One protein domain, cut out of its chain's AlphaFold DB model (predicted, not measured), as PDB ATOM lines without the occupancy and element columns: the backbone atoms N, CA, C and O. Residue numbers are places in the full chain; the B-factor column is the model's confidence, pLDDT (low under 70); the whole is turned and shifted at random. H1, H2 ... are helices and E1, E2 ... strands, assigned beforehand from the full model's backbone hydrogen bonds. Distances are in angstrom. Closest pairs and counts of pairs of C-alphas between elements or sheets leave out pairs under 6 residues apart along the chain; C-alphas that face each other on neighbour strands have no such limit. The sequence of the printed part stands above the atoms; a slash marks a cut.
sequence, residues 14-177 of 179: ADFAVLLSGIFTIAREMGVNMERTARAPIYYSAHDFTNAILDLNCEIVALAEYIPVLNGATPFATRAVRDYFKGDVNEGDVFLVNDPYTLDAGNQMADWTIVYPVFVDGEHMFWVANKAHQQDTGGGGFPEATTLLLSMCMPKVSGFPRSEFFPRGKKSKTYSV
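This is residues 14 to 177 of the 179 residues of the protein "Hydantoinase_B domain-containing protein" of Spirochaeta sp (UniProt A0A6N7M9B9). A twisted sheet of six strands has a helix over each face: the long H1 over E2 and E1 at one edge, and H3 slantwise over E1, E5 and E4 on the other face. Residues 14 to 19 of H1 stick out as an arm, and residues 157 to 163, after E6, stick out as a loop. The printed part has 164 residues, with three named helices and six named strands in the order H1 H2 E1 E2 H3 E3 E4 E5 E6; the sheet runs E2 E1 E5 E4 E3 E6, antiparallel throughout, and the class is mixed, helices and strands. The whole is compact, with a radius of gyration of the C-alphas of 16.0 A, and spans 53 by 36 by 34 A.

H1, residues 14 to 37, touches H2, residues 41 to 44, only at the corner, with its residues 34 to 36 alone; the closest C-alphas are those of Glu 35 and Tyr 44, 4.3 A apart. H1 is on the sheet at a height of 8.7 A, over E1, residues 49 to 54, and E2, residues 60 to 63; it is only just slantwise to the strands, at 31 degrees to E1 on the local plane. The closest C-alphas of H1 and E2 are those of Ala 27 and Leu 63, 5.5 A apart. H2 only grazes the sheet, with residues 42 to 43. E1 and E2 are a hairpin, with N 53 and O 62 within hydrogen-bond range at 2.8 A. H3, residues 68 to 84, is on the opposite face from H1, at a height of 7.6 A, in three layers, with helices on both faces of the sheet. It is slantwise to the strands, at 56 degrees on the local plane to E4, residues 111 to 120; their closest C-alphas are those of Thr 78 and Val 115, 6.4 A apart. E3, residues 93 to 97, E4 and E5, residues 123 to 133, form a meander, each strand the antiparallel neighbour of the one before, with N 95 and O 115 at 2.8 A and N 116 and O 128 at 2.8 A. With E6, residues 150 to 153, they make a Greek key, the meander's first strand being the antiparallel neighbour of E6; N 94 and O 152 are 2.7 A apart. E5 is also the antiparallel neighbour of E1, with N 52 and O 129 at 2.9 A. Every O i to N i+4 pair is within hydrogen-bond range in H1, 11 of 13 in H3, and H2 is too short for one.

H1 begins at C-alpha 14, (-19.648, 31.402, 36.620), and is 34.6 A long. H3 is 25.3 A, E4 29.1 A and E5 31.2 A long. E6 ends at C-alpha 153, (-23.830, -1.620, 54.969).

The C-alphas farthest apart, of Ala 14 and Gly 140, are 54.2 A apart. The printed part has no cut; the links E3 to E4 and E5 to E6 are long. The pLDDT is under 70 at residues 102 to 103, 105 to 106 and 139 to 177.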
ATOM      1  N   ALA A  14     -20.289  31.176  35.329       91.81
ATOM      2  CA  ALA A  14     -19.648  31.402  36.620       91.81
ATOM      3  C   ALA A  14     -19.965  30.272  37.611       91.81
ATOM      4  O   ALA A  14     -19.050  29.708  38.211       91.81
ATOM      5  N   ASP A  15     -21.238  29.883  37.714       91.62
ATOM      6  CA  ASP A  15     -21.675  28.790  38.585       91.62
ATOM      7  C   ASP A  15     -21.073  27.457  38.138       91.62
ATOM      8  O   ASP A  15     -20.582  26.687  38.964       91.62
ATOM      9  N   PHE A  16     -21.019  27.209  36.824       90.75
ATOM     10  CA  PHE A  16     -20.361  26.020  36.282       90.75
ATOM     11  C   PHE A  16     -18.889  25.939  36.695       90.75
ATOM     12  O   PHE A  16     -18.429  24.884  37.129       90.75
ATOM     13  N   ALA A  17     -18.149  27.045  36.591       92.00
ATOM     14  CA  ALA A  17     -16.737  27.083  36.961       92.00
ATOM     15  C   ALA A  17     -16.524  26.803  38.459       92.00
ATOM     16  O   ALA A  17     -15.604  26.065  38.824       92.00
ATOM     17  N   VAL A  18     -17.390  27.346  39.321       94.75
ATOM     18  CA  VAL A  18     -17.354  27.090  40.768       94.75
ATOM     19  C   VAL A  18     -17.649  25.620  41.068       94.75
ATOM     20  O   VAL A  18     -16.890  24.986  41.803       94.75
ATOM     21  N   LEU A  19     -18.696  25.050  40.463       92.19
ATOM     22  CA  LEU A  19     -19.066  23.642  40.639       92.19
ATOM     23  C   LEU A  19     -17.961  22.699  40.157       92.19
ATOM     24  O   LEU A  19     -17.588  21.770  40.872       92.19
ATOM     25  N   LEU A  20     -17.396  22.964  38.978       91.31
ATOM     26  CA  LEU A  20     -16.313  22.167  38.409       91.31
ATOM     27  C   LEU A  20     -15.089  22.161  39.333       91.31
ATOM     28  O   LEU A  20     -14.558  21.099  39.658       91.31
ATOM     29  N   SER A  21     -14.676  23.341  39.806       94.19
ATOM     30  CA  SER A  21     -13.569  23.484  40.758       94.19
ATOM     31  C   SER A  21     -13.843  22.735  42.066       94.19
ATOM     32  O   SER A  21     -12.966  22.037  42.581       94.19
ATOM     33  N   GLY A  22     -15.076  22.818  42.577       95.44
ATOM     34  CA  GLY A  22     -15.506  22.105  43.777       95.44
ATOM     35  C   GLY A  22     -15.391  20.587  43.631       95.44
ATOM     36  O   GLY A  22     -14.768  19.942  44.470       95.44
ATOM     37  N   ILE A  23     -15.913  20.017  42.543       93.75
ATOM     38  CA  ILE A  23     -15.886  18.565  42.304       93.75
ATOM     39  C   ILE A  23     -14.443  18.052  42.165       93.75
ATOM     40  O   ILE A  23     -14.088  17.048  42.786       93.75
ATOM     41  N   PHE A  24     -13.582  18.750  41.418       94.06
ATOM     42  CA  PHE A  24     -12.165  18.372  41.325       94.06
ATOM     43  C   PHE A  24     -11.433  18.499  42.661       94.06
ATOM     44  O   PHE A  24     -10.567  17.681  42.972       94.06
ATOM     45  N   THR A  25     -11.784  19.502  43.465       95.56
ATOM     46  CA  THR A  25     -11.225  19.658  44.811       95.56
ATOM     47  C   THR A  25     -11.633  18.491  45.704       95.56
ATOM     48  O   THR A  25     -10.770  17.924  46.366       95.56
ATOM     49  N   ILE A  26     -12.899  18.059  45.667       95.06
ATOM     50  CA  ILE A  26     -13.367  16.881  46.414       95.06
ATOM     51  C   ILE A  26     -12.572  15.638  46.006       95.06
ATOM     52  O   ILE A  26     -12.033  14.953  46.874       95.06
ATOM     53  N   ALA A  27     -12.445  15.372  44.701       93.88
ATOM     54  CA  ALA A  27     -11.666  14.238  44.207       93.88
ATOM     55  C   ALA A  27     -10.208  14.289  44.704       93.88
ATOM     56  O   ALA A  27      -9.693  13.292  45.211       93.88
ATOM     57  N   ARG A  28      -9.559  15.458  44.646       93.25
ATOM     58  CA  ARG A  28      -8.192  15.643  45.158       93.25
ATOM     59  C   ARG A  28      -8.091  15.389  46.664       93.25
ATOM     60  O   ARG A  28      -7.185  14.684  47.096       93.25
ATOM     61  N   GLU A  29      -9.020  15.913  47.458       95.62
ATOM     62  CA  GLU A  29      -9.030  15.729  48.916       95.62
ATOM     63  C   GLU A  29      -9.249  14.265  49.318       95.62
ATOM     64  O   GLU A  29      -8.659  13.802  50.294       95.62
ATOM     65  N   MET A  30     -10.018  13.486  48.546       94.88
ATOM     66  CA  MET A  30     -10.069  12.030  48.742       94.88
ATOM     67  C   MET A  30      -8.671  11.405  48.639       94.88
ATOM     68  O   MET A  30      -8.334  10.505  49.407       94.88
ATOM     69  N   GLY A  31      -7.852  11.887  47.697       92.69
ATOM     70  CA  GLY A  31      -6.478  11.428  47.485       92.69
ATOM     71  C   GLY A  31      -5.558  11.760  48.647       92.69
ATOM     72  O   GLY A  31      -4.939  10.874  49.234       92.69
ATOM     73  N   VAL A  32      -5.576  13.025  49.060       93.31
ATOM     74  CA  VAL A  32      -4.821  13.504  50.224       93.31
ATOM     75  C   VAL A  32      -5.200  12.726  51.489       93.31
ATOM     76  O   VAL A  32      -4.332  12.374  52.292       93.31
ATOM     77  N   ASN A  33      -6.485  12.416  51.677       93.44
ATOM     78  CA  ASN A  33      -6.943  11.622  52.813       93.44
ATOM     79  C   ASN A  33      -6.436  10.177  52.760       93.44
ATOM     80  O   ASN A  33      -6.016   9.650  53.792       93.44
ATOM     81  N   MET A  34      -6.423   9.550  51.582       91.44
ATOM     82  CA  MET A  34      -5.856   8.211  51.396       91.44
ATOM     83  C   MET A  34      -4.371   8.185  51.784       91.44
ATOM     84  O   MET A  34      -3.962   7.354  52.590       91.44
ATOM     85  N   GLU A  35      -3.576   9.148  51.313       91.62
ATOM     86  CA  GLU A  35      -2.142   9.243  51.635       91.62
ATOM     87  C   GLU A  35      -1.886   9.432  53.131       91.62
ATOM     88  O   GLU A  35      -1.036   8.762  53.714       91.62
ATOM     89  N   ARG A  36      -2.638  10.334  53.773       92.62
ATOM     90  CA  ARG A  36      -2.447  10.673  55.191       92.62
ATOM     91  C   ARG A  36      -2.890   9.571  56.145       92.62
ATOM     92  O   ARG A  36      -2.410   9.520  57.276       92.62
ATOM     93  N   THR A  37      -3.835   8.734  55.727       92.94
ATOM     94  CA  THR A  37      -4.387   7.655  56.562       92.94
ATOM     95  C   THR A  37      -3.758   6.299  56.266       92.94
ATOM     96  O   THR A  37      -3.812   5.399  57.110       92.94
ATOM     97  N   ALA A  38      -3.119   6.146  55.107       90.69
ATOM     98  CA  ALA A  38      -2.439   4.923  54.742       90.69
ATOM     99  C   ALA A  38      -1.214   4.655  55.620       90.69
ATOM    100  O   ALA A  38      -0.356   5.505  55.848       90.69
ATOM    101  N   ARG A  39      -1.093   3.399  56.056       88.62
ATOM    102  CA  ARG A  39       0.101   2.891  56.747       88.62
ATOM    103  C   ARG A  39       1.060   2.157  55.808       88.62
ATOM    104  O   ARG A  39       2.220   1.963  56.156       88.62
ATOM    105  N   ALA A  40       0.575   1.736  54.640       87.00
ATOM    106  CA  ALA A  40       1.353   0.999  53.655       87.00
ATOM    107  C   ALA A  40       2.127   1.968  52.738       87.00
ATOM    108  O   ALA A  40       1.501   2.866  52.165       87.00
ATOM    109  N   PRO A  41       3.452   1.783  52.549       90.31
ATOM    110  CA  PRO A  41       4.275   2.646  51.691       90.31
ATOM    111  C   PRO A  41       3.761   2.766  50.260       90.31
ATOM    112  O   PRO A  41       3.894   3.819  49.637       90.31
ATOM    113  N   ILE A  42       3.122   1.707  49.770       90.69
ATOM    114  CA  ILE A  42       2.548   1.648  48.431       90.69
ATOM    115  C   ILE A  42       1.490   2.740  48.183       90.69
ATOM    116  O   ILE A  42       1.364   3.236  47.070       90.69
ATOM    117  N   TYR A  43       0.806   3.211  49.231       91.19
ATOM    118  CA  TYR A  43      -0.178   4.285  49.112       91.19
ATOM    119  C   TYR A  43       0.408   5.657  49.443       91.19
ATOM    120  O   TYR A  43       0.277   6.571  48.642       91.19
ATOM    121  N   TYR A  44       1.079   5.827  50.589       90.06
ATOM    122  CA  TYR A  44       1.516   7.168  51.012       90.06
ATOM    123  C   TYR A  44       2.791   7.665  50.311       90.06
ATOM    124  O   TYR A  44       3.095   8.850  50.400       90.06
ATOM    125  N   SER A  45       3.572   6.778  49.678       88.94
ATOM    126  CA  SER A  45       4.822   7.157  48.993       88.94
ATOM    127  C   SER A  45       4.860   6.784  47.515       88.94
ATOM    128  O   SER A  45       5.390   7.552  46.719       88.94
ATOM    129  N   ALA A  46       4.302   5.630  47.132       90.75
ATOM    130  CA  ALA A  46       4.237   5.224  45.727       90.75
ATOM    131  C   ALA A  46       2.945   5.677  45.025       90.75
ATOM    132  O   ALA A  46       2.906   5.693  43.799       90.75
ATOM    133  N   HIS A  47       1.923   6.079  45.793       92.62
ATOM    134  CA  HIS A  47       0.630   6.549  45.292       92.62
ATOM    135  C   HIS A  47      -0.073   5.555  44.347       92.62
ATOM    136  O   HIS A  47      -0.707   5.952  43.370       92.62
ATOM    137  N   ASP A  48       0.022   4.252  44.644       92.56
ATOM    138  CA  ASP A  48      -0.603   3.176  43.860       92.56
ATOM    139  C   ASP A  48      -2.083   2.984  44.222       92.56
ATOM    140  O   ASP A  48      -2.534   1.986  44.798       92.56
ATOM    141  N   PHE A  49      -2.844   4.039  43.967       92.75
ATOM    142  CA  PHE A  49      -4.286   4.067  44.103       92.75
ATOM    143  C   PHE A  49      -4.863   5.156  43.198       92.75
ATOM    144  O   PHE A  49      -4.142   5.944  42.598       92.75
ATOM    145  N   THR A  50      -6.181   5.211  43.090       93.06
ATOM    146  CA  THR A  50      -6.906   6.321  42.488       93.06
ATOM    147  C   THR A  50      -8.267   6.492  43.138       93.06
ATOM    148  O   THR A  50      -8.817   5.568  43.741       93.06
ATOM    149  N   ASN A  51      -8.814   7.691  42.981       94.56
ATOM    150  CA  ASN A  51     -10.128   8.078  43.447       94.56
ATOM    151  C   ASN A  51     -10.903   8.689  42.293       94.56
ATOM    152  O   ASN A  51     -10.370   9.535  41.574       94.56
ATOM    153  N   ALA A  52     -12.163   8.307  42.146       95.12
ATOM    154  CA  ALA A  52     -13.020   8.829  41.098       95.12
ATOM    155  C   ALA A  52     -14.432   9.109  41.609       95.12
ATOM    156  O   ALA A  52     -14.970   8.394  42.454       95.12
ATOM    157  N   ILE A  53     -15.029  10.147  41.039       96.75
ATOM    158  CA  ILE A  53     -16.452  10.453  41.108       96.75
ATOM    159  C   ILE A  53     -17.017  10.106  39.734       96.75
ATOM    160  O   ILE A  53     -16.503  10.583  38.718       96.75
ATOM    161  N   LEU A  54     -18.045   9.263  39.696       96.56
ATOM    162  CA  LEU A  54     -18.629   8.748  38.463       96.56
ATOM    163  C   LEU A  54     -20.128   9.029  38.407       96.56
ATOM    164  O   LEU A  54     -20.810   8.972  39.424       96.56
ATOM    165  N   ASP A  55     -20.652   9.294  37.215       96.38
ATOM    166  CA  ASP A  55     -22.090   9.457  37.003       96.38
ATOM    167  C   ASP A  55     -22.842   8.119  37.168       96.38
ATOM    168  O   ASP A  55     -22.242   7.059  37.344       96.38
ATOM    169  N   LEU A  56     -24.172   8.129  37.064       95.50
ATOM    170  CA  LEU A  56     -24.989   6.909  37.173       95.50
ATOM    171  C   LEU A  56     -24.708   5.863  36.078       95.50
ATOM    172  O   LEU A  56     -24.988   4.674  36.270       95.50
ATOM    173  N   ASN A  57     -24.129   6.277  34.949       94.81
ATOM    174  CA  ASN A  57     -23.680   5.383  33.882       94.81
ATOM    175  C   ASN A  57     -22.289   4.794  34.155       94.81
ATOM    176  O   ASN A  57     -21.839   3.936  33.388       94.81
ATOM    177  N   CYS A  58     -21.679   5.174  35.281       95.19
ATOM    178  CA  CYS A  58     -20.337   4.816  35.716       95.19
ATOM    179  C   CYS A  58     -19.241   5.418  34.824       95.19
ATOM    180  O   CYS A  58     -18.165   4.838  34.695       95.19
ATOM    181  N   GLU A  59     -19.507   6.570  34.216       94.62
ATOM    182  CA  GLU A  59     -18.523   7.364  33.485       94.62
ATOM    183  C   GLU A  59     -17.852   8.366  34.426       94.62
ATOM    184  O   GLU A  59     -18.488   8.922  35.323       94.62
ATOM    185  N   ILE A  60     -16.552   8.601  34.240       94.06
ATOM    186  CA  ILE A  60     -15.780   9.478  35.129       94.06
ATOM    187  C   ILE A  60     -16.234  10.928  34.953       94.06
ATOM    188  O   ILE A  60     -16.142  11.487  33.861       94.06
ATOM    189  N   VAL A  61     -16.649  11.550  36.055       94.50
ATOM    190  CA  VAL A  61     -16.945  12.986  36.140       94.50
ATOM    191  C   VAL A  61     -15.718  13.749  36.631       94.50
ATOM    192  O   VAL A  61     -15.361  14.783  36.071       94.50
ATOM    193  N   ALA A  62     -15.049  13.227  37.658       93.62
ATOM    194  CA  ALA A  62     -13.792  13.760  38.166       93.62
ATOM    195  C   ALA A  62     -12.933  12.646  38.756       93.62
ATOM    196  O   ALA A  62     -13.444  11.628  39.220       93.62
ATOM    197  N   LEU A  63     -11.622  12.855  38.756       89.94
ATOM    198  CA  LEU A  63     -10.650  11.914  39.293       89.94
ATOM    199  C   LEU A  63      -9.562  12.652  40.066       89.94
ATOM    200  O   LEU A  63      -9.271  13.816  39.783       89.94
ATOM    201  N   ALA A  64      -8.966  11.964  41.033       83.00
ATOM    202  CA  ALA A  64      -7.692  12.362  41.603       83.00
ATOM    203  C   ALA A  64      -6.559  11.854  40.702       83.00
ATOM    204  O   ALA A  64      -6.589  10.721  40.220       83.00
ATOM    205  N   GLU A  65      -5.577  12.708  40.443       74.25
ATOM    206  CA  GLU A  65      -4.478  12.400  39.530       74.25
ATOM    207  C   GLU A  65      -3.463  11.472  40.206       74.25
ATOM    208  O   GLU A  65      -2.694  11.903  41.057       74.25
ATOM    209  N   TYR A  66      -3.466  10.201  39.800       84.38
ATOM    210  CA  TYR A  66      -2.517   9.176  40.239       84.38
ATOM    211  C   TYR A  66      -2.189   8.226  39.074       84.38
ATOM    212  O   TYR A  66      -1.882   8.684  37.973       84.38
ATOM    213  N   ILE A  67      -2.254   6.908  39.277       88.94
ATOM    214  CA  ILE A  67      -1.850   5.915  38.281       88.94
ATOM    215  C   ILE A  67      -2.888   5.798  37.142       88.94
ATOM    216  O   ILE A  67      -4.012   5.339  37.370       88.94
ATOM    217  N   PRO A  68      -2.528   6.123  35.878       86.94
ATOM    218  CA  PRO A  68      -3.485   6.156  34.765       86.94
ATOM    219  C   PRO A  68      -4.165   4.816  34.462       86.94
ATOM    220  O   PRO A  68      -5.327   4.791  34.056       86.94
ATOM    221  N   VAL A  69      -3.460   3.698  34.665       88.75
ATOM    222  CA  VAL A  69      -4.018   2.359  34.418       88.75
ATOM    223  C   VAL A  69      -5.158   2.034  35.391       88.75
ATOM    224  O   VAL A  69      -6.164   1.453  34.980       88.75
ATOM    225  N   LEU A  70      -5.077   2.509  36.639       89.75
ATOM    226  CA  LEU A  70      -6.163   2.383  37.610       89.75
ATOM    227  C   LEU A  70      -7.341   3.298  37.251       89.75
ATOM    228  O   LEU A  70      -8.497   2.875  37.337       89.75
ATOM    229  N   ASN A  71      -7.066   4.521  36.777       88.31
ATOM    230  CA  ASN A  71      -8.103   5.460  36.326       88.31
ATOM    231  C   ASN A  71      -8.957   4.846  35.216       88.31
ATOM    232  O   ASN A  71     -10.181   4.832  35.315       88.31
ATOM    233  N   GLY A  72      -8.308   4.291  34.188       88.50
ATOM    234  CA  GLY A  72      -8.997   3.688  33.049       88.50
ATOM    235  C   GLY A  72      -9.887   2.504  33.433       88.50
ATOM    236  O   GLY A  72     -10.932   2.305  32.822       88.50
ATOM    237  N   ALA A  73      -9.519   1.750  34.471       89.88
ATOM    238  CA  ALA A  73     -10.250   0.557  34.893       89.88
ATOM    239  C   ALA A  73     -11.337   0.807  35.956       89.88
ATOM    240  O   ALA A  73     -12.187  -0.051  36.185       89.88
ATOM    241  N   THR A  74     -11.328   1.961  36.627       92.44
ATOM    242  CA  THR A  74     -12.300   2.294  37.687       92.44
ATOM    243  C   THR A  74     -13.761   2.353  37.185       92.44
ATOM    244  O   THR A  74     -14.648   1.827  37.866       92.44
ATOM    245  N   PRO A  75     -14.050   2.891  35.981       93.25
ATOM    246  CA  PRO A  75     -15.379   2.814  35.366       93.25
ATOM    247  C   PRO A  75     -15.896   1.390  35.193       93.25
ATOM    248  O   PRO A  75     -17.054   1.113  35.493       93.25
ATOM    249  N   PHE A  76     -15.038   0.467  34.754       91.94
ATOM    250  CA  PHE A  76     -15.421  -0.929  34.546       91.94
ATOM    251  C   PHE A  76     -15.774  -1.613  35.868       91.94
ATOM    252  O   PHE A  76     -16.824  -2.244  35.967       91.94
ATOM    253  N   ALA A  77     -14.980  -1.373  36.914       91.00
ATOM    254  CA  ALA A  77     -15.270  -1.841  38.267       91.00
ATOM    255  C   ALA A  77     -16.637  -1.358  38.778       91.00
ATOM    256  O   ALA A  77     -17.440  -2.130  39.303       91.00
ATOM    257  N   THR A  78     -16.921  -0.070  38.577       93.75
ATOM    258  CA  THR A  78     -18.173   0.556  39.018       93.75
ATOM    259  C   THR A  78     -19.369   0.028  38.214       93.75
ATOM    260  O   THR A  78     -20.415  -0.265  38.795       93.75
ATOM    261  N   ARG A  79     -19.211  -0.187  36.897       93.38
ATOM    262  CA  ARG A  79     -20.230  -0.839  36.052       93.38
ATOM    263  C   ARG A  79     -20.521  -2.260  36.508       93.38
ATOM    264  O   ARG A  79     -21.689  -2.617  36.615       93.38
ATOM    265  N   ALA A  80     -19.490  -3.039  36.824       90.44
ATOM    266  CA  ALA A  80     -19.656  -4.399  37.320       90.44
ATOM    267  C   ALA A  80     -20.491  -4.436  38.609       90.44
ATOM    268  O   ALA A  80     -21.421  -5.234  38.714       90.44
ATOM    269  N   VAL A  81     -20.216  -3.530  39.555       90.25
ATOM    270  CA  VAL A  81     -21.024  -3.367  40.777       90.25
ATOM    271  C   VAL A  81     -22.470  -3.002  40.430       90.25
ATOM    272  O   VAL A  81     -23.391  -3.703  40.851       90.25
ATOM    273  N   ARG A  82     -22.679  -1.952  39.627       91.81
ATOM    274  CA  ARG A  82     -24.016  -1.498  39.212       91.81
ATOM    275  C   ARG A  82     -24.823  -2.623  38.562       91.81
ATOM    276  O   ARG A  82     -25.999  -2.792  38.877       91.81
ATOM    277  N   ASP A  83     -24.213  -3.364  37.645       90.69
ATOM    278  CA  ASP A  83     -24.900  -4.375  36.842       90.69
ATOM    279  C   ASP A  83     -25.183  -5.638  37.658       90.69
ATOM    280  O   ASP A  83     -26.273  -6.205  37.566       90.69
ATOM    281  N   TYR A  84     -24.250  -6.048  38.521       85.69
ATOM    282  CA  TYR A  84     -24.427  -7.207  39.390       85.69
ATOM    283  C   TYR A  84     -25.487  -6.973  40.478       85.69
ATOM    284  O   TYR A  84     -26.333  -7.835  40.738       85.69
ATOM    285  N   PHE A  85     -25.464  -5.796  41.109       85.44
ATOM    286  CA  PHE A  85     -26.417  -5.399  42.151       85.44
ATOM    287  C   PHE A  85     -27.619  -4.635  41.598       85.44
ATOM    288  O   PHE A  85     -28.343  -3.992  42.350       85.44
ATOM    289  N   LYS A  86     -27.872  -4.700  40.287       86.31
ATOM    290  CA  LYS A  86     -28.970  -3.969  39.653       86.31
ATOM    291  C   LYS A  86     -30.297  -4.198  40.390       86.31
ATOM    292  O   LYS A  86     -30.761  -5.332  40.516       86.31
ATOM    293  N   GLY A  87     -30.908  -3.100  40.843       84.81
ATOM    294  CA  GLY A  87     -32.157  -3.106  41.617       84.81
ATOM    295  C   GLY A  87     -31.998  -3.369  43.121       84.81
ATOM    296  O   GLY A  87     -33.004  -3.493  43.806       84.81
ATOM    297  N   ASP A  88     -30.766  -3.459  43.621       88.00
ATOM    298  CA  ASP A  88     -30.407  -3.782  45.008       88.00
ATOM    299  C   ASP A  88     -29.202  -2.933  45.466       88.00
ATOM    300  O   ASP A  88     -28.213  -3.436  45.994       88.00
ATOM    301  N   VAL A  89     -29.264  -1.633  45.166       88.00
ATOM    302  CA  VAL A  89     -28.288  -0.611  45.574       88.00
ATOM    303  C   VAL A  89     -29.022   0.380  46.462       88.00
ATOM    304  O   VAL A  89     -29.979   1.009  46.009       88.00
ATOM    305  N   ASN A  90     -28.586   0.518  47.709       89.31
ATOM    306  CA  ASN A  90     -29.261   1.315  48.724       89.31
ATOM    307  C   ASN A  90     -28.306   2.332  49.361       89.31
ATOM    308  O   ASN A  90     -27.086   2.167  49.361       89.31
ATOM    309  N   GLU A  91     -28.876   3.386  49.947       89.00
ATOM    310  CA  GLU A  91     -28.107   4.361  50.721       89.00
ATOM    311  C   GLU A  91     -27.370   3.670  51.880       89.00
ATOM    312  O   GLU A  91     -27.971   2.938  52.671       89.00
ATOM    313  N   GLY A  92     -26.063   3.929  51.981       86.69
ATOM    314  CA  GLY A  92     -25.183   3.350  53.001       86.69
ATOM    315  C   GLY A  92     -24.522   2.027  52.607       86.69
ATOM    316  O   GLY A  92     -23.694   1.527  53.374       86.69
ATOM    317  N   ASP A  93     -24.833   1.470  51.434       87.00
ATOM    318  CA  ASP A  93     -24.118   0.305  50.912       87.00
ATOM    319  C   ASP A  93     -22.676   0.676  50.522       87.00
ATOM    320  O   ASP A  93     -22.390   1.764  50.034       87.00
ATOM    321  N   VAL A  94     -21.750  -0.253  50.724       88.12
ATOM    322  CA  VAL A  94     -20.359  -0.186  50.277       88.12
ATOM    323  C   VAL A  94     -20.061  -1.475  49.544       88.12
ATOM    324  O   VAL A  94     -20.212  -2.563  50.100       88.12
ATOM    325  N   PHE A  95     -19.603  -1.355  48.309       87.62
ATOM    326  CA  PHE A  95     -19.259  -2.491  47.478       87.62
ATOM    327  C   PHE A  95     -17.748  -2.628  47.380       87.62
ATOM    328  O   PHE A  95     -17.039  -1.636  47.253       87.62
ATOM    329  N   LEU A  96     -17.260  -3.860  47.406       88.44
ATOM    330  CA  LEU A  96     -15.871  -4.194  47.117       88.44
ATOM    331  C   LEU A  96     -15.836  -5.099  45.888       88.44
ATOM    332  O   LEU A  96     -16.615  -6.048  45.825       88.44
ATOM    333  N   VAL A  97     -14.947  -4.806  44.938       85.50
ATOM    334  CA  VAL A  97     -14.723  -5.608  43.731       85.50
ATOM    335  C   VAL A  97     -13.237  -5.680  43.380       85.50
ATOM    336  O   VAL A  97     -12.537  -4.672  43.404       85.50
ATOM    337  N   ASN A  98     -12.751  -6.870  43.031       82.38
ATOM    338  CA  ASN A  98     -11.355  -7.103  42.638       82.38
ATOM    339  C   ASN A  98     -11.192  -8.093  41.471       82.38
ATOM    340  O   ASN A  98     -10.081  -8.547  41.225       82.38
ATOM    341  N   ASP A  99     -12.274  -8.479  40.786       79.44
ATOM    342  CA  ASP A  99     -12.254  -9.555  39.785       79.44
ATOM    343  C   ASP A  99     -11.958  -9.031  38.367       79.44
ATOM    344  O   ASP A  99     -12.856  -8.470  37.732       79.44
ATOM    345  N   PRO A 100     -10.735  -9.225  37.833       76.38
ATOM    346  CA  PRO A 100     -10.401  -8.813  36.473       76.38
ATOM    347  C   PRO A 100     -10.932  -9.775  35.399       76.38
ATOM    348  O   PRO A 100     -10.840  -9.463  34.220       76.38
ATOM    349  N   TYR A 101     -11.456 -10.947  35.770       73.88
ATOM    350  CA  TYR A 101     -11.829 -12.002  34.830       73.88
ATOM    351  C   TYR A 101     -13.336 -12.066  34.602       73.88
ATOM    352  O   TYR A 101     -13.809 -11.784  33.506       73.88
ATOM    353  N   THR A 102     -14.108 -12.473  35.614       69.56
ATOM    354  CA  THR A 102     -15.529 -12.805  35.400       69.56
ATOM    355  C   THR A 102     -16.414 -11.568  35.333       69.56
ATOM    356  O   THR A 102     -17.485 -11.606  34.727       69.56
ATOM    357  N   LEU A 103     -15.955 -10.474  35.939       66.31
ATOM    358  CA  LEU A 103     -16.678  -9.210  36.031       66.31
ATOM    359  C   LEU A 103     -16.020  -8.077  35.237       66.31
ATOM    360  O   LEU A 103     -16.573  -6.981  35.227       66.31
ATOM    361  N   ASP A 104     -14.865  -8.326  34.606       74.25
ATOM    362  CA  ASP A 104     -14.072  -7.314  33.885       74.25
ATOM    363  C   ASP A 104     -13.840  -6.039  34.729       74.25
ATOM    364  O   ASP A 104     -13.840  -4.912  34.244       74.25
ATOM    365  N   ALA A 105     -13.710  -6.200  36.049       69.69
ATOM    366  CA  ALA A 105     -13.757  -5.106  37.017       69.69
ATOM    367  C   ALA A 105     -12.361  -4.604  37.435       69.69
ATOM    368  O   ALA A 105     -12.220  -3.713  38.278       69.69
ATOM    369  N   GLY A 106     -11.295  -5.180  36.887       69.81
ATOM    370  CA  GLY A 106      -9.949  -5.072  37.435       69.81
ATOM    371  C   GLY A 106      -8.872  -5.075  36.365       69.81
ATOM    372  O   GLY A 106      -9.083  -5.558  35.260       69.81
ATOM    373  N   ASN A 107      -7.698  -4.556  36.710       78.31
ATOM    374  CA  ASN A 107      -6.507  -4.676  35.868       78.31
ATOM    375  C   ASN A 107      -5.750  -5.970  36.193       78.31
ATOM    376  O   ASN A 107      -5.204  -6.628  35.314       78.31
ATOM    377  N   GLN A 108      -5.730  -6.317  37.476       84.19
ATOM    378  CA  GLN A 108      -5.133  -7.510  38.060       84.19
ATOM    379  C   GLN A 108      -5.786  -7.752  39.425       84.19
ATOM    380  O   GLN A 108      -6.412  -6.854  39.986       84.19
ATOM    381  N   MET A 109      -5.622  -8.951  39.983       79.25
ATOM    382  CA  MET A 109      -6.309  -9.357  41.221       79.25
ATOM    383  C   MET A 109      -5.926  -8.529  42.458       79.25
ATOM    384  O   MET A 109      -6.693  -8.454  43.420       79.25
ATOM    385  N   ALA A 110      -4.742  -7.916  42.435       85.50
ATOM    386  CA  ALA A 110      -4.257  -7.037  43.491       85.50
ATOM    387  C   ALA A 110      -4.989  -5.690  43.543       85.50
ATOM    388  O   ALA A 110      -4.994  -5.043  44.587       85.50
ATOM    389  N   ASP A 111      -5.667  -5.286  42.469       88.38
ATOM    390  CA  ASP A 111      -6.289  -3.968  42.397       88.38
ATOM    391  C   ASP A 111      -7.731  -4.038  42.893       88.38
ATOM    392  O   ASP A 111      -8.659  -4.428  42.177       88.38
ATOM    393  N   TRP A 112      -7.919  -3.647  44.146       89.88
ATOM    394  CA  TRP A 112      -9.215  -3.693  44.805       89.88
ATOM    395  C   TRP A 112      -9.921  -2.362  44.629       89.88
ATOM    396  O   TRP A 112      -9.318  -1.308  44.813       89.88
ATOM    397  N   THR A 113     -11.205  -2.404  44.293       91.75
ATOM    398  CA  THR A 113     -12.033  -1.212  44.120       91.75
ATOM    399  C   THR A 113     -13.167  -1.220  45.127       91.75
ATOM    400  O   THR A 113     -14.015  -2.110  45.114       91.75
ATOM    401  N   ILE A 114     -13.186  -0.212  45.989       93.19
ATOM    402  CA  ILE A 114     -14.321   0.111  46.841       93.19
ATOM    403  C   ILE A 114     -15.208   1.088  46.078       93.19
ATOM    404  O   ILE A 114     -14.726   2.108  45.591       93.19
ATOM    405  N   VAL A 115     -16.500   0.788  45.986       94.12
ATOM    406  CA  VAL A 115     -17.511   1.606  45.313       94.12
ATOM    407  C   VAL A 115     -18.602   1.966  46.315       94.12
ATOM    408  O   VAL A 115     -19.141   1.100  47.003       94.12
ATOM    409  N   TYR A 116     -18.944   3.245  46.386       95.19
ATOM    410  CA  TYR A 116     -19.958   3.797  47.274       95.19
ATOM    411  C   TYR A 116     -20.999   4.584  46.458       95.19
ATOM    412  O   TYR A 116     -20.620   5.530  45.761       95.19
ATOM    413  N   PRO A 117     -22.294   4.223  46.505       95.31
ATOM    414  CA  PRO A 117     -23.360   5.017  45.914       95.31
ATOM    415  C   PRO A 117     -23.690   6.211  46.816       95.31
ATOM    416  O   PRO A 117     -23.974   6.064  48.006       95.31
ATOM    417  N   VAL A 118     -23.701   7.410  46.246       95.75
ATOM    418  CA  VAL A 118     -24.077   8.628  46.966       95.75
ATOM    419  C   VAL A 118     -25.545   8.930  46.717       95.75
ATOM    420  O   VAL A 118     -25.966   9.126  45.575       95.75
ATOM    421  N   PHE A 119     -26.313   8.990  47.803       95.06
ATOM    422  CA  PHE A 119     -27.723   9.351  47.782       95.06
ATOM    423  C   PHE A 119     -27.940  10.758  48.342       95.06
ATOM    424  O   PHE A 119     -27.277  11.161  49.299       95.06
ATOM    425  N   VAL A 120     -28.887  11.489  47.758       94.12
ATOM    426  CA  VAL A 120     -29.389  12.780  48.248       94.12
ATOM    427  C   VAL A 120     -30.910  12.696  48.235       94.12
ATOM    428  O   VAL A 120     -31.487  12.303  47.229       94.12
ATOM    429  N   ASP A 121     -31.553  12.990  49.365       94.06
ATOM    430  CA  ASP A 121     -33.017  12.922  49.521       94.06
ATOM    431  C   ASP A 121     -33.648  11.582  49.079       94.06
ATOM    432  O   ASP A 121     -34.779  11.524  48.601       94.06
ATOM    433  N   GLY A 122     -32.917  10.478  49.269       91.56
ATOM    434  CA  GLY A 122     -33.354   9.128  48.900       91.56
ATOM    435  C   GLY A 122     -33.148   8.765  47.425       91.56
ATOM    436  O   GLY A 122     -33.435   7.632  47.040       91.56
ATOM    437  N   GLU A 123     -32.602   9.669  46.610       94.69
ATOM    438  CA  GLU A 123     -32.267   9.418  45.209       94.69
ATOM    439  C   GLU A 123     -30.773   9.150  45.036       94.69
ATOM    440  O   GLU A 123     -29.927   9.859  45.579       94.69
ATOM    441  N   HIS A 124     -30.433   8.118  44.265       94.69
ATOM    442  CA  HIS A 124     -29.049   7.811  43.921       94.69
ATOM    443  C   HIS A 124     -28.550   8.809  42.872       94.69
ATOM    444  O   HIS A 124     -29.062   8.841  41.754       94.69
ATOM    445  N   MET A 125     -27.544   9.608  43.232       95.69
ATOM    446  CA  MET A 125     -27.082  10.734  42.419       95.69
ATOM    447  C   MET A 125     -25.830  10.410  41.604       95.69
ATOM    448  O   MET A 125     -25.740  10.780  40.435       95.69
ATOM    449  N   PHE A 126     -24.847   9.755  42.221       96.19
ATOM    450  CA  PHE A 126     -23.561   9.429  41.602       96.19
ATOM    451  C   PHE A 126     -22.820   8.364  42.414       96.19
ATOM    452  O   PHE A 126     -23.170   8.080  43.560       96.19
ATOM    453  N   TRP A 127     -21.757   7.812  41.837       96.75
ATOM    454  CA  TRP A 127     -20.861   6.879  42.509       96.75
ATOM    455  C   TRP A 127     -19.563   7.558  42.918       96.75
ATOM    456  O   TRP A 127     -19.042   8.434  42.227       96.75
ATOM    457  N   VAL A 128     -18.991   7.077  44.010       96.81
ATOM    458  CA  VAL A 128     -17.620   7.373  44.410       96.81
ATOM    459  C   VAL A 128     -16.858   6.061  44.466       96.81
ATOM    460  O   VAL A 128     -17.337   5.092  45.050       96.81
ATOM    461  N   ALA A 129     -15.677   6.020  43.862       95.12
ATOM    462  CA  ALA A 129     -14.834   4.836  43.851       95.12
ATOM    463  C   ALA A 129     -13.419   5.158  44.338       95.12
ATOM    464  O   ALA A 129     -12.846   6.189  43.981       95.12
ATOM    465  N   ASN A 130     -12.853   4.248  45.124       93.88
ATOM    466  CA  ASN A 130     -11.439   4.203  45.475       93.88
ATOM    467  C   ASN A 130     -10.883   2.873  44.975       93.88
ATOM    468  O   ASN A 130     -11.371   1.817  45.373       93.88
ATOM    469  N   LYS A 131      -9.883   2.922  44.100       92.19
ATOM    470  CA  LYS A 131      -9.192   1.738  43.593       92.19
ATOM    471  C   LYS A 131      -7.756   1.760  44.073       92.19
ATOM    472  O   LYS A 131      -7.079   2.755  43.860       92.19
ATOM    473  N   ALA A 132      -7.292   0.700  44.717       92.00
ATOM    474  CA  ALA A 132      -5.987   0.674  45.364       92.00
ATOM    475  C   ALA A 132      -5.324  -0.700  45.238       92.00
ATOM    476  O   ALA A 132      -5.980  -1.733  45.414       92.00
ATOM    477  N   HIS A 133      -4.020  -0.699  44.960       91.00
ATOM    478  CA  HIS A 133      -3.238  -1.920  44.826       91.00
ATOM    479  C   HIS A 133      -2.889  -2.522  46.189       91.00
ATOM    480  O   HIS A 133      -2.163  -1.930  46.988       91.00
ATOM    481  N   GLN A 134      -3.356  -3.738  46.445       88.94
ATOM    482  CA  GLN A 134      -2.962  -4.496  47.624       88.94
ATOM    483  C   GLN A 134      -1.591  -5.136  47.405       88.94
ATOM    484  O   GLN A 134      -1.393  -5.886  46.455       88.94
ATOM    485  N   GLN A 135      -0.660  -4.895  48.331       84.75
ATOM    486  CA  GLN A 135       0.683  -5.487  48.290       84.75
ATOM    487  C   GLN A 135       0.655  -7.026  48.338       84.75
ATOM    488  O   GLN A 135       1.578  -7.681  47.860       84.75
ATOM    489  N   ASP A 136      -0.388  -7.595  48.939       82.06
ATOM    490  CA  ASP A 136      -0.632  -9.030  48.992       82.06
ATOM    491  C   ASP A 136      -2.144  -9.295  48.962       82.06
ATOM    492  O   ASP A 136      -2.925  -8.583  49.593       82.06
ATOM    493  N   THR A 137      -2.549 -10.328  48.228       77.69
ATOM    494  CA  THR A 137      -3.939 -10.807  48.136       77.69
ATOM    495  C   THR A 137      -4.113 -12.239  48.638       77.69
ATOM    496  O   THR A 137      -5.200 -12.800  48.524       77.69
ATOM    497  N   GLY A 138      -3.068 -12.833  49.221       71.06
ATOM    498  CA  GLY A 138      -3.096 -14.169  49.814       71.06
ATOM    499  C   GLY A 138      -2.955 -15.321  48.814       71.06
ATOM    500  O   GLY A 138      -2.959 -16.476  49.233       71.06
ATOM    501  N   GLY A 139      -2.807 -15.035  47.516       60.25
ATOM    502  CA  GLY A 139      -2.506 -16.031  46.486       60.25
ATOM    503  C   GLY A 139      -1.005 -16.291  46.445       60.25
ATOM    504  O   GLY A 139      -0.254 -15.505  45.871       60.25
ATOM    505  N   GLY A 140      -0.535 -17.351  47.101       44.00
ATOM    506  CA  GLY A 140       0.888 -17.677  47.161       44.00
ATOM    507  C   GLY A 140       1.476 -17.910  45.769       44.00
ATOM    508  O   GLY A 140       1.362 -19.005  45.249       44.00
ATOM    509  N   GLY A 141       2.102 -16.900  45.156       38.75
ATOM    510  CA  GLY A 141       2.897 -17.009  43.919       38.75
ATOM    511  C   GLY A 141       2.172 -17.482  42.647       38.75
ATOM    512  O   GLY A 141       2.768 -17.451  41.572       38.75
ATOM    513  N   PHE A 142       0.907 -17.882  42.744       37.56
ATOM    514  CA  PHE A 142       0.062 -18.362  41.656       37.56
ATOM    515  C   PHE A 142      -1.235 -17.548  41.625       37.56
ATOM    516  O   PHE A 142      -1.693 -17.094  42.677       37.56
ATOM    517  N   PRO A 143      -1.838 -17.329  40.442       39.66
ATOM    518  CA  PRO A 143      -3.062 -16.555  40.306       39.66
ATOM    519  C   PRO A 143      -4.274 -17.376  40.782       39.66
ATOM    520  O   PRO A 143      -5.140 -17.750  39.998       39.66
ATOM    521  N   GLU A 144      -4.322 -17.703  42.070       36.62
ATOM    522  CA  GLU A 144      -5.457 -18.374  42.698       36.62
ATOM    523  C   GLU A 144      -6.471 -17.302  43.122       36.62
ATOM    524  O   GLU A 144      -6.250 -16.505  44.035       36.62
ATOM    525  N   ALA A 145      -7.564 -17.226  42.363       42.00
ATOM    526  CA  ALA A 145      -8.542 -16.151  42.427       42.00
ATOM    527  C   ALA A 145      -9.469 -16.286  43.642       42.00
ATOM    528  O   ALA A 145     -10.307 -17.186  43.704       42.00
ATOM    529  N   THR A 146      -9.391 -15.327  44.566       38.88
ATOM    530  CA  THR A 146     -10.529 -15.001  45.433       38.88
ATOM    531  C   THR A 146     -11.231 -13.781  44.845       38.88
ATOM    532  O   THR A 146     -10.846 -12.641  45.109       38.88
ATOM    533  N   THR A 147     -12.266 -14.015  44.033       44.44
ATOM    534  CA  THR A 147     -13.205 -12.961  43.630       44.44
ATOM    535  C   THR A 147     -14.043 -12.580  44.844       44.44
ATOM    536  O   THR A 147     -14.833 -13.389  45.343       44.44
ATOM    537  N   LEU A 148     -13.890 -11.346  45.316       48.44
ATOM    538  CA  LEU A 148     -14.734 -10.771  46.351       48.44
ATOM    539  C   LEU A 148     -15.637  -9.727  45.711       48.44
ATOM    540  O   LEU A 148     -15.188  -8.644  45.349       48.44
ATOM    541  N   LEU A 149     -16.920 -10.068  45.599       46.00
ATOM    542  CA  LEU A 149     -17.976  -9.084  45.431       46.00
ATOM    543  C   LEU A 149     -18.819  -9.068  46.704       46.00
ATOM    544  O   LEU A 149     -19.642  -9.956  46.945       46.00
ATOM    545  N   LEU A 150     -18.541  -8.090  47.556       50.56
ATOM    546  CA  LEU A 150     -19.170  -7.941  48.863       50.56
ATOM    547  C   LEU A 150     -19.926  -6.619  48.882       50.56
ATOM    548  O   LEU A 150     -19.346  -5.590  48.560       50.56
ATOM    549  N   SER A 151     -21.200  -6.666  49.269       34.81
ATOM    550  CA  SER A 151     -21.935  -5.489  49.727       34.81
ATOM    551  C   SER A 151     -21.912  -5.474  51.254       34.81
ATOM    552  O   SER A 151     -22.188  -6.492  51.900       34.81
ATOM    553  N   MET A 152     -21.536  -4.338  51.829       46.22
ATOM    554  CA  MET A 152     -21.464  -4.098  53.264       46.22
ATOM    555  C   MET A 152     -22.216  -2.809  53.582       46.22
ATOM    556  O   MET A 152     -21.944  -1.780  52.981       46.22
ATOM    557  N   CYS A 153     -23.140  -2.835  54.540       39.81
ATOM    558  CA  CYS A 153     -23.830  -1.620  54.969       39.81
ATOM    559  C   CYS A 153     -22.959  -0.906  56.013       39.81
ATOM    560  O   CYS A 153     -22.719  -1.458  57.089       39.81
ATOM    561  N   MET A 154     -22.503   0.316  55.726       36.12
ATOM    562  CA  MET A 154     -21.895   1.185  56.740       36.12
ATOM    563  C   MET A 154     -23.011   1.934  57.484       36.12
ATOM    564  O   MET A 154     -23.823   2.606  56.843       36.12
ATOM    565  N   PRO A 155     -23.099   1.863  58.824       32.41
ATOM    566  CA  PRO A 155     -24.012   2.722  59.571       32.41
ATOM    567  C   PRO A 155     -23.569   4.196  59.491       32.41
ATOM    568  O   PRO A 155     -22.377   4.494  59.392       32.41
ATOM    569  N   LYS A 156     -24.534   5.130  59.557       33.56
ATOM    570  CA  LYS A 156     -24.281   6.584  59.585       33.56
ATOM    571  C   LYS A 156     -23.256   6.925  60.674       33.56
ATOM    572  O   LYS A 156     -23.386   6.486  61.815       33.56
ATOM    573  N   VAL A 157     -22.242   7.714  60.312       37.03
ATOM    574  CA  VAL A 157     -21.114   8.063  61.187       37.03
ATOM    575  C   VAL A 157     -21.575   9.023  62.289       37.03
ATOM    576  O   VAL A 157     -21.444  10.238  62.184       37.03
ATOM    577  N   SER A 158     -22.104   8.469  63.375       29.02
ATOM    578  CA  SER A 158     -22.197   9.138  64.672       29.02
ATOM    579  C   SER A 158     -21.811   8.149  65.771       29.02
ATOM    580  O   SER A 158     -22.650   7.405  66.267       29.02
ATOM    581  N   GLY A 159     -20.516   8.140  66.109       40.03
ATOM    582  CA  GLY A 159     -19.947   7.523  67.312       40.03
ATOM    583  C   GLY A 159     -20.206   6.025  67.502       40.03
ATOM    584  O   GLY A 159     -21.104   5.665  68.256       40.03
ATOM    585  N   PHE A 160     -19.377   5.143  66.922       33.84
ATOM    586  CA  PHE A 160     -19.401   3.719  67.298       33.84
ATOM    587  C   PHE A 160     -18.033   3.002  67.166       33.84
ATOM    588  O   PHE A 160     -17.200   3.443  66.368       33.84
ATOM    589  N   PRO A 161     -17.758   1.944  67.967       28.12
ATOM    590  CA  PRO A 161     -16.454   1.296  68.095       28.12
ATOM    591  C   PRO A 161     -16.076   0.379  66.925       28.12
ATOM    592  O   PRO A 161     -16.901  -0.096  66.153       28.12
ATOM    593  N   ARG A 162     -14.775   0.089  66.868       29.88
ATOM    594  CA  ARG A 162     -13.986  -0.505  65.775       29.88
ATOM    595  C   ARG A 162     -14.311  -1.964  65.372       29.88
ATOM    596  O   ARG A 162     -13.485  -2.557  64.689       29.88
ATOM    597  N   SER A 163     -15.416  -2.580  65.802       28.25
ATOM    598  CA  SER A 163     -15.534  -4.056  65.781       28.25
ATOM    599  C   SER A 163     -16.784  -4.677  65.157       28.25
ATOM    600  O   SER A 163     -16.855  -5.901  65.138       28.25
ATOM    601  N   GLU A 164     -17.744  -3.922  64.622       30.11
ATOM    602  CA  GLU A 164     -18.963  -4.536  64.065       30.11
ATOM    603  C   GLU A 164     -19.204  -4.142  62.603       30.11
ATOM    604  O   GLU A 164     -19.669  -3.050  62.288       30.11
ATOM    605  N   PHE A 165     -18.873  -5.074  61.705       39.66
ATOM    606  CA  PHE A 165     -19.227  -5.053  60.288       39.66
ATOM    607  C   PHE A 165     -20.516  -5.866  60.091       39.66
ATOM    608  O   PHE A 165     -20.516  -7.074  60.330       39.66
ATOM    609  N   PHE A 166     -21.609  -5.241  59.640       35.75
ATOM    610  CA  PHE A 166     -22.875  -5.938  59.376       35.75
ATOM    611  C   PHE A 166     -23.093  -6.163  57.866       35.75
ATOM    612  O   PHE A 166     -23.210  -5.195  57.112       35.75
ATOM    613  N   PRO A 167     -23.197  -7.418  57.385       42.91
ATOM    614  CA  PRO A 167     -23.615  -7.692  56.015       42.91
ATOM    615  C   PRO A 167     -25.141  -7.559  55.877       42.91
ATOM    616  O   PRO A 167     -25.896  -8.229  56.584       42.91
ATOM    617  N   ARG A 168     -25.606  -6.738  54.928       42.47
ATOM    618  CA  ARG A 168     -27.007  -6.721  54.477       42.47
ATOM    619  C   ARG A 168     -27.138  -7.656  53.270       42.47
ATOM    620  O   ARG A 168     -26.250  -7.673  52.431       42.47
ATOM    621  N   GLY A 169     -28.204  -8.464  53.227       41.81
ATOM    622  CA  GLY A 169     -28.651  -9.239  52.055       41.81
ATOM    623  C   GLY A 169     -27.545  -9.887  51.208       41.81
ATOM    624  O   GLY A 169     -27.145  -9.343  50.186       41.81
ATOM    625  N   LYS A 170     -27.054 -11.072  51.600       41.66
ATOM    626  CA  LYS A 170     -25.991 -11.793  50.875       41.66
ATOM    627  C   LYS A 170     -26.337 -12.024  49.392       41.66
ATOM    628  O   LYS A 170     -26.981 -13.011  49.052       41.66
ATOM    629  N   LYS A 171     -25.756 -11.211  48.510       40.44
ATOM    630  CA  LYS A 171     -25.280 -11.643  47.187       40.44
ATOM    631  C   LYS A 171     -23.750 -11.681  47.170       40.44
ATOM    632  O   LYS A 171     -23.120 -11.066  46.320       40.44
ATOM    633  N   SER A 172     -23.133 -12.413  48.096       38.78
ATOM    634  CA  SER A 172     -21.717 -12.759  47.958       38.78
ATOM    635  C   SER A 172     -21.601 -13.911  46.962       38.78
ATOM    636  O   SER A 172     -22.002 -15.034  47.276       38.78
ATOM    637  N   LYS A 173     -21.063 -13.663  45.769       37.75
ATOM    638  CA  LYS A 173     -20.493 -14.748  44.968       37.75
ATOM    639  C   LYS A 173     -18.996 -14.750  45.207       37.75
ATOM    640  O   LYS A 173     -18.270 -13.944  44.641       37.75
ATOM    641  N   THR A 174     -18.557 -15.661  46.062       34.31
ATOM    642  CA  THR A 174     -17.166 -16.099  46.067       34.31
ATOM    643  C   THR A 174     -17.056 -17.139  44.967       34.31
ATOM    644  O   THR A 174     -17.541 -18.260  45.122       34.31
ATOM    645  N   TYR A 175     -16.479 -16.768  43.829       33.38
ATOM    646  CA  TYR A 175     -16.011 -17.777  42.889       33.38
ATOM    647  C   TYR A 175     -14.687 -18.293  43.440       33.38
ATOM    648  O   TYR A 175     -13.714 -17.551  43.513       33.38
ATOM    649  N   SER A 176     -14.674 -19.549  43.876       26.62
ATOM    650  CA  SER A 176     -13.439 -20.323  43.873       26.62
ATOM    651  C   SER A 176     -13.382 -20.958  42.493       26.62
ATOM    652  O   SER A 176     -14.178 -21.843  42.174       26.62
ATOM    653  N   VAL A 177     -12.526 -20.431  41.621       24.88
ATOM    654  CA  VAL A 177     -12.225 -21.113  40.363       24.88
ATOM    655  C   VAL A 177     -11.305 -22.271  40.736       24.88
ATOM    656  O   VAL A 177     -10.092 -22.120  40.774       24.88
TER     657      VAL A 177